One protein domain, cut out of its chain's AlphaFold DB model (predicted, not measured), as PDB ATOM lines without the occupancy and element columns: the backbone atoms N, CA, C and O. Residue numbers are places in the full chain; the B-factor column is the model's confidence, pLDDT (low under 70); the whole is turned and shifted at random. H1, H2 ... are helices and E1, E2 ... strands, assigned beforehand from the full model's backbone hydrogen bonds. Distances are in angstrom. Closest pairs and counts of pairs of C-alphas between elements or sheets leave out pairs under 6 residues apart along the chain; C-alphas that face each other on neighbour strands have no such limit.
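Overview. This is residues 50 to 105 of the 105 residues of an uncharacterized protein of Xanthomonas sp. 3498 (UniProt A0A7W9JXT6). Two helices, H1 and H2, pack side by side and run opposite ways, and a long two-stranded hairpin, E1 and E2, extends from one end of the pair as an arm. The tip of this arm, residues 74 to 79, sticks out free, and the arm makes much of the length of the whole. The 56 printed residues hold two named helices and two named strands in the order H1, E1, E2, H2, the strands forming one antiparallel sheet in the order E1 - E2. The class is mixed, helices and strands; the whole is loose, with a radius of gyration of the C-alphas of 14.2 A and spans of 46 by 20 by 19 A.

Arrangement. H1, residues 52 to 66, touches H2, residues 88 to 102, and their closest C-alphas, those of Ala 60 and Ala 94, are 4.5 A apart. They run opposite ways at a shallow tilt of 33 degrees, only just short of steep. In both helices every O i to N i+4 pair is within hydrogen-bond range. E1, residues 68 to 75, and E2, residues 78 to 85, form a hairpin, antiparallel at 159 degrees between directions. N 69 and O 84 at 2.8 A, and N 78 and O 75 at 2.9 A, are within hydrogen-bond range. H1 and E2 are apart. The closest C-alphas of E2 and H2, those of Ile 85 and Tyr 91, are 7.1 A apart.

Along the chain. H1 begins at C-alpha 52 (-51.514, -14.986, -12.728) and is 21.0 A long. E1 is 21.3 A long and ends at C-alpha 75 (-26.446, 10.834, 9.338). E2 is 22.4 A long. H2, 21.0 A long, ends at C-alpha 102 (-42.892, -16.791, -1.605).

Size, cuts and confidence. The two C-alphas farthest apart, those of Pro 50 and Asn 76, are 47.4 A apart. The printed part has no cut, and its three links are tight. The mean pLDDT of the printed part is 90.1; residue 105, the chain's last, is under 70.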
ATOM      1  N   PRO A  50     -49.970 -12.338 -18.616       82.31
ATOM      2  CA  PRO A  50     -50.746 -13.565 -18.749       82.31
ATOM      3  C   PRO A  50     -50.585 -14.505 -17.554       82.31
ATOM      4  O   PRO A  50     -51.550 -15.191 -17.208       82.31
ATOM      5  N   ASP A  51     -49.409 -14.554 -16.921       91.44
ATOM      6  CA  ASP A  51     -49.185 -15.430 -15.777       91.44
ATOM      7  C   ASP A  51     -49.830 -14.838 -14.509       91.44
ATOM      8  O   ASP A  51     -49.439 -13.761 -14.044       91.44
ATOM      9  N   PRO A  52     -50.819 -15.517 -13.897       87.00
ATOM     10  CA  PRO A  52     -51.514 -14.986 -12.728       87.00
ATOM     11  C   PRO A  52     -50.593 -14.776 -11.521       87.00
ATOM     12  O   PRO A  52     -50.860 -13.880 -10.715       87.00
ATOM     13  N   VAL A  53     -49.525 -15.568 -11.390       90.31
ATOM     14  CA  VAL A  53     -48.551 -15.450 -10.295       90.31
ATOM     15  C   VAL A  53     -47.724 -14.180 -10.479       90.31
ATOM     16  O   VAL A  53     -47.699 -13.327  -9.586       90.31
ATOM     17  N   THR A  54     -47.132 -14.000 -11.659       88.19
ATOM     18  CA  THR A  54     -46.354 -12.808 -12.021       88.19
ATOM     19  C   THR A  54     -47.207 -11.546 -11.924       88.19
ATOM     20  O   THR A  54     -46.807 -10.582 -11.268       88.19
ATOM     21  N   ARG A  55     -48.439 -11.565 -12.447       88.25
ATOM     22  CA  ARG A  55     -49.381 -10.443 -12.319       88.25
ATOM     23  C   ARG A  55     -49.650 -10.084 -10.863       88.25
ATOM     24  O   ARG A  55     -49.662  -8.910 -10.493       88.25
ATOM     25  N   SER A  56     -49.870 -11.095 -10.025       86.69
ATOM     26  CA  SER A  56     -50.127 -10.884  -8.605       86.69
ATOM     27  C   SER A  56     -48.910 -10.324  -7.867       86.69
ATOM     28  O   SER A  56     -49.091  -9.522  -6.951       86.69
ATOM     29  N   ALA A  57     -47.697 -10.734  -8.242       88.62
ATOM     30  CA  ALA A  57     -46.462 -10.201  -7.682       88.62
ATOM     31  C   ALA A  57     -46.278  -8.727  -8.062       88.62
ATOM     32  O   ALA A  57     -46.021  -7.894  -7.194       88.62
ATOM     33  N   LEU A  58     -46.487  -8.388  -9.338       86.94
ATOM     34  CA  LEU A  58     -46.399  -7.011  -9.819       86.94
ATOM     35  C   LEU A  58     -47.419  -6.096  -9.126       86.94
ATOM     36  O   LEU A  58     -47.072  -4.990  -8.714       86.94
ATOM     37  N   LEU A  59     -48.652  -6.573  -8.925       86.50
ATOM     38  CA  LEU A  59     -49.679  -5.834  -8.189       86.50
ATOM     39  C   LEU A  59     -49.268  -5.587  -6.729       86.50
ATOM     40  O   LEU A  59     -49.428  -4.477  -6.224       86.50
ATOM     41  N   ALA A  60     -48.711  -6.596  -6.054       89.62
ATOM     42  CA  ALA A  60     -48.229  -6.442  -4.685       89.62
ATOM     43  C   ALA A  60     -47.078  -5.424  -4.597       89.62
ATOM     44  O   ALA A  60     -47.080  -4.563  -3.719       89.62
ATOM     45  N   VAL A  61     -46.135  -5.449  -5.543       89.81
ATOM     46  CA  VAL A  61     -45.052  -4.453  -5.613       89.81
ATOM     47  C   VAL A  61     -45.606  -3.044  -5.836       89.81
ATOM     48  O   VAL A  61     -45.202  -2.119  -5.133       89.81
ATOM     49  N   ALA A  62     -46.560  -2.873  -6.754       86.62
ATOM     50  CA  ALA A  62     -47.195  -1.579  -6.996       86.62
ATOM     51  C   ALA A  62     -47.878  -1.031  -5.731       86.62
ATOM     52  O   ALA A  62     -47.701   0.136  -5.385       86.62
ATOM     53  N   MET A  63     -48.592  -1.887  -4.993       85.19
ATOM     54  CA  MET A  63     -49.234  -1.505  -3.732       85.19
ATOM     55  C   MET A  63     -48.224  -1.163  -2.629       85.19
ATOM     56  O   MET A  63     -48.474  -0.245  -1.850       85.19
ATOM     57  N   LEU A  64     -47.066  -1.830  -2.561       90.69
ATOM     58  CA  LEU A  64     -45.992  -1.443  -1.633       90.69
ATOM     59  C   LEU A  64     -45.427  -0.056  -1.953       90.69
ATOM     60  O   LEU A  64     -45.203   0.737  -1.039       90.69
ATOM     61  N   VAL A  65     -45.197   0.240  -3.233       87.88
ATOM     62  CA  VAL A  65     -44.693   1.554  -3.660       87.88
ATOM     63  C   VAL A  65     -45.702   2.653  -3.342       87.88
ATOM     64  O   VAL A  65     -45.305   3.723  -2.893       87.88
ATOM     65  N   GLU A  66     -46.995   2.389  -3.529       84.19
ATOM     66  CA  GLU A  66     -48.037   3.387  -3.268       84.19
ATOM     67  C   GLU A  66     -48.307   3.607  -1.772       84.19
ATOM     68  O   GLU A  66     -48.589   4.716  -1.317       84.19
ATOM     69  N   SER A  67     -48.176   2.552  -0.973       91.06
ATOM     70  CA  SER A  67     -48.425   2.604   0.468       91.06
ATOM     71  C   SER A  67     -47.225   3.057   1.297       91.06
ATOM     72  O   SER A  67     -47.337   3.118   2.527       91.06
ATOM     73  N   THR A  68     -46.081   3.370   0.674       92.06
ATOM     74  CA  THR A  68     -44.863   3.752   1.395       92.06
ATOM     75  C   THR A  68     -44.153   4.976   0.826       92.06
ATOM     76  O   THR A  68     -44.085   5.218  -0.373       92.06
ATOM     77  N   GLU A  69     -43.545   5.749   1.721       91.44
ATOM     78  CA  GLU A  69     -42.609   6.817   1.391       91.44
ATOM     79  C   GLU A  69     -41.210   6.424   1.870       91.44
ATOM     80  O   GLU A  69     -40.979   6.220   3.065       91.44
ATOM     81  N   VAL A  70     -40.258   6.325   0.939       90.62
ATOM     82  CA  VAL A  70     -38.874   5.937   1.232       90.62
ATOM     83  C   VAL A  70     -37.961   7.153   1.131       90.62
ATOM     84  O   VAL A  70     -37.759   7.715   0.057       90.62
ATOM     85  N   ILE A  71     -37.357   7.535   2.253       90.56
ATOM     86  CA  ILE A  71     -36.412   8.648   2.343       90.56
ATOM     87  C   ILE A  71     -35.049   8.100   2.750       90.56
ATOM     88  O   ILE A  71     -34.896   7.487   3.806       90.56
ATOM     89  N   GLN A  72     -34.033   8.372   1.936       90.81
ATOM     90  CA  GLN A  72     -32.643   8.075   2.270       90.81
ATOM     91  C   GLN A  72     -31.941   9.351   2.732       90.81
ATOM     92  O   GLN A  72     -31.984  10.379   2.055       90.81
ATOM     93  N   ALA A  73     -31.288   9.294   3.889       87.88
ATOM     94  CA  ALA A  73     -30.538  10.410   4.448       87.88
ATOM     95  C   ALA A  73     -29.202   9.935   5.020       87.88
ATOM     96  O   ALA A  73     -29.112   8.867   5.623       87.88
ATOM     97  N   LYS A  74     -28.158  10.756   4.891       88.75
ATOM     98  CA  LYS A  74     -26.859  10.486   5.513       88.75
ATOM     99  C   LYS A  74     -26.818  11.129   6.900       88.75
ATOM    100  O   LYS A  74     -26.955  12.346   7.010       88.75
ATOM    101  N   ARG A  75     -26.630  10.340   7.959       86.06
ATOM    102  CA  ARG A  75     -26.446  10.834   9.338       86.06
ATOM    103  C   ARG A  75     -25.217  10.199   9.970       86.06
ATOM    104  O   ARG A  75     -25.050   8.986   9.909       86.06
ATOM    105  N   ASN A  76     -24.354  11.022  10.567       88.06
ATOM    106  CA  ASN A  76     -23.094  10.592  11.190       88.06
ATOM    107  C   ASN A  76     -22.256   9.681  10.273       88.06
ATOM    108  O   ASN A  76     -21.769   8.632  10.685       88.06
ATOM    109  N   GLY A  77     -22.168  10.035   8.986       92.44
ATOM    110  CA  GLY A  77     -21.446   9.254   7.978       92.44
ATOM    111  C   GLY A  77     -22.162   7.995   7.469       92.44
ATOM    112  O   GLY A  77     -21.739   7.457   6.451       92.44
ATOM    113  N   LYS A  78     -23.261   7.557   8.099       92.56
ATOM    114  CA  LYS A  78     -24.028   6.362   7.714       92.56
ATOM    115  C   LYS A  78     -25.227   6.720   6.839       92.56
ATOM    116  O   LYS A  78     -25.904   7.717   7.090       92.56
ATOM    117  N   ASN A  79     -25.514   5.886   5.842       91.25
ATOM    118  CA  ASN A  79     -26.751   5.971   5.069       91.25
ATOM    119  C   ASN A  79     -27.881   5.346   5.892       91.25
ATOM    120  O   ASN A  79     -27.810   4.175   6.255       91.25
ATOM    121  N   ILE A  80     -28.896   6.142   6.213       93.38
ATOM    122  CA  ILE A  80     -30.100   5.705   6.911       93.38
ATOM    123  C   ILE A  80     -31.258   5.770   5.922       93.38
ATOM    124  O   ILE A  80     -31.543   6.832   5.365       93.38
ATOM    125  N   THR A  81     -31.942   4.645   5.745       93.75
ATOM    126  CA  THR A  81     -33.202   4.573   5.002       93.75
ATOM    127  C   THR A  81     -34.350   4.611   5.999       93.75
ATOM    128  O   THR A  81     -34.425   3.774   6.897       93.75
ATOM    129  N   ARG A  82     -35.240   5.590   5.857       92.94
ATOM    130  CA  ARG A  82     -36.514   5.655   6.572       92.94
ATOM    131  C   ARG A  82     -37.621   5.287   5.599       92.94
ATOM    132  O   ARG A  82     -37.696   5.865   4.521       92.94
ATOM    133  N   ILE A  83     -38.473   4.359   6.011       93.19
ATOM    134  CA  ILE A  83     -39.685   3.986   5.289       93.19
ATOM    135  C   ILE A  83     -40.858   4.405   6.169       93.19
ATOM    136  O   ILE A  83     -40.941   3.980   7.322       93.19
ATOM    137  N   SER A  84     -41.718   5.269   5.648       94.75
ATOM    138  CA  SER A  84     -42.975   5.654   6.288       94.75
ATOM    139  C   SER A  84     -44.112   4.941   5.571       94.75
ATOM    140  O   SER A  84     -44.185   5.005   4.349       94.75
ATOM    141  N   ILE A  85     -45.003   4.282   6.307       96.06
ATOM    142  CA  ILE A  85     -46.202   3.668   5.729       96.06
ATOM    143  C   ILE A  85     -47.298   4.736   5.690       96.06
ATOM    144  O   ILE A  85     -47.674   5.276   6.730       96.06
ATOM    145  N   THR A  86     -47.770   5.077   4.494       93.50
ATOM    146  CA  THR A  86     -48.812   6.088   4.259       93.50
ATOM    147  C   THR A  86     -50.209   5.482   4.169       93.50
ATOM    148  O   THR A  86     -51.177   6.180   4.463       93.50
ATOM    149  N   ASP A  87     -50.310   4.198   3.817       90.38
ATOM    150  CA  ASP A  87     -51.551   3.416   3.825       90.38
ATOM    151  C   ASP A  87     -51.291   2.027   4.427       90.38
ATOM    152  O   ASP A  87     -50.699   1.146   3.804       90.38
ATOM    153  N   GLN A  88     -51.741   1.825   5.666       92.81
ATOM    154  CA  GLN A  88     -51.494   0.583   6.396       92.81
ATOM    155  C   GLN A  88     -52.227  -0.623   5.790       92.81
ATOM    156  O   GLN A  88     -51.714  -1.741   5.858       92.81
ATOM    157  N   LEU A  89     -53.421  -0.426   5.224       92.19
ATOM    158  CA  LEU A  89     -54.223  -1.523   4.681       92.19
ATOM    159  C   LEU A  89     -53.604  -2.040   3.387       92.19
ATOM    160  O   LEU A  89     -53.390  -3.247   3.255       92.19
ATOM    161  N   ALA A  90     -53.255  -1.128   2.477       84.88
ATOM    162  CA  ALA A  90     -52.583  -1.470   1.229       84.88
ATOM    163  C   ALA A  90     -51.214  -2.120   1.488       84.88
ATOM    164  O   ALA A  90     -50.897  -3.147   0.885       84.88
ATOM    165  N   TYR A  91     -50.446  -1.589   2.446       94.62
ATOM    166  CA  TYR A  91     -49.163  -2.164   2.851       94.62
ATOM    167  C   TYR A  91     -49.308  -3.598   3.377       94.62
ATOM    168  O   TYR A  91     -48.622  -4.506   2.908       94.62
ATOM    169  N   ASN A  92     -50.224  -3.820   4.327       96.00
ATOM    170  CA  ASN A  92     -50.439  -5.138   4.925       96.00
ATOM    171  C   ASN A  92     -50.901  -6.159   3.882       96.00
ATOM    172  O   ASN A  92     -50.402  -7.283   3.859       96.00
ATOM    173  N   TRP A  93     -51.835  -5.769   3.010       95.69
ATOM    174  CA  TRP A  93     -52.297  -6.628   1.925       95.69
ATOM    175  C   TRP A  93     -51.140  -7.026   1.004       95.69
ATOM    176  O   TRP A  93     -50.941  -8.211   0.739       95.69
ATOM    177  N   ALA A  94     -50.340  -6.049   0.572       94.12
ATOM    178  CA  ALA A  94     -49.230  -6.282  -0.341       94.12
ATOM    179  C   ALA A  94     -48.162  -7.192   0.274       94.12
ATOM    180  O   ALA A  94     -47.695  -8.134  -0.368       94.12
ATOM    181  N   MET A  95     -47.815  -6.953   1.541       97.12
ATOM    182  CA  MET A  95     -46.820  -7.754   2.245       97.12
ATOM    183  C   MET A  95     -47.300  -9.192   2.460       97.12
ATOM    184  O   MET A  95     -46.553 -10.134   2.193       97.12
ATOM    185  N   ASN A  96     -48.563  -9.379   2.862       96.12
ATOM    186  CA  ASN A  96     -49.168 -10.706   2.972       96.12
ATOM    187  C   ASN A  96     -49.124 -11.440   1.633       96.12
ATOM    188  O   ASN A  96     -48.708 -12.597   1.583       96.12
ATOM    189  N   ARG A  97     -49.472 -10.752   0.540       93.56
ATOM    190  CA  ARG A  97     -49.482 -11.370  -0.782       93.56
ATOM    191  C   ARG A  97     -48.091 -11.816  -1.222       93.56
ATOM    192  O   ARG A  97     -47.945 -12.909  -1.756       93.56
ATOM    193  N   ILE A  98     -47.058 -11.020  -0.954       94.19
ATOM    194  CA  ILE A  98     -45.665 -11.404  -1.230       94.19
ATOM    195  C   ILE A  98     -45.262 -12.638  -0.416       94.19
ATOM    196  O   ILE A  98     -44.621 -13.537  -0.957       94.19
ATOM    197  N   HIS A  99     -45.654 -12.714   0.857       94.88
ATOM    198  CA  HIS A  99     -45.373 -13.884   1.691       94.88
ATOM    199  C   HIS A  99     -46.092 -15.150   1.209       94.88
ATOM    200  O   HIS A  99     -45.492 -16.222   1.232       94.88
ATOM    201  N   GLU A 100     -47.342 -15.041   0.758       94.00
ATOM    202  CA  GLU A 100     -48.077 -16.159   0.148       94.00
ATOM    203  C   GLU A 100     -47.361 -16.673  -1.102       94.00
ATOM    204  O   GLU A 100     -47.047 -17.861  -1.182       94.00
ATOM    205  N   LEU A 101     -47.006 -15.764  -2.016       91.94
ATOM    206  CA  LEU A 101     -46.304 -16.101  -3.255       91.94
ATOM    207  C   LEU A 101     -44.939 -16.748  -2.975       91.94
ATOM    208  O   LEU A 101     -44.593 -17.755  -3.587       91.94
ATOM    209  N   ALA A 102     -44.178 -16.220  -2.011       90.06
ATOM    210  CA  ALA A 102     -42.892 -16.791  -1.605       90.06
ATOM    211  C   ALA A 102     -43.032 -18.176  -0.949       90.06
ATOM    212  O   ALA A 102     -42.114 -18.991  -1.027       90.06
ATOM    213  N   ALA A 103     -44.175 -18.455  -0.318       91.12
ATOM    214  CA  ALA A 103     -44.501 -19.762   0.243       91.12
ATOM    215  C   ALA A 103     -45.048 -20.756  -0.801       91.12
ATOM    216  O   ALA A 103     -45.358 -21.891  -0.437       91.12
ATOM    217  N   GLY A 104     -45.183 -20.348  -2.069       83.19
ATOM    218  CA  GLY A 104     -45.763 -21.164  -3.138       83.19
ATOM    219  C   GLY A 104     -47.277 -21.355  -3.011       83.19
ATOM    220  O   GLY A 104     -47.784 -22.398  -3.426       83.19
ATOM    221  N   LYS A 105     -47.975 -20.394  -2.392       60.16
ATOM    222  CA  LYS A 105     -49.431 -20.397  -2.192       60.16
ATOM    223  C   LYS A 105     -50.161 -19.461  -3.153       60.16
ATOM    224  O   LYS A 105     -49.620 -18.384  -3.489       60.16
TER     225      LYS A 105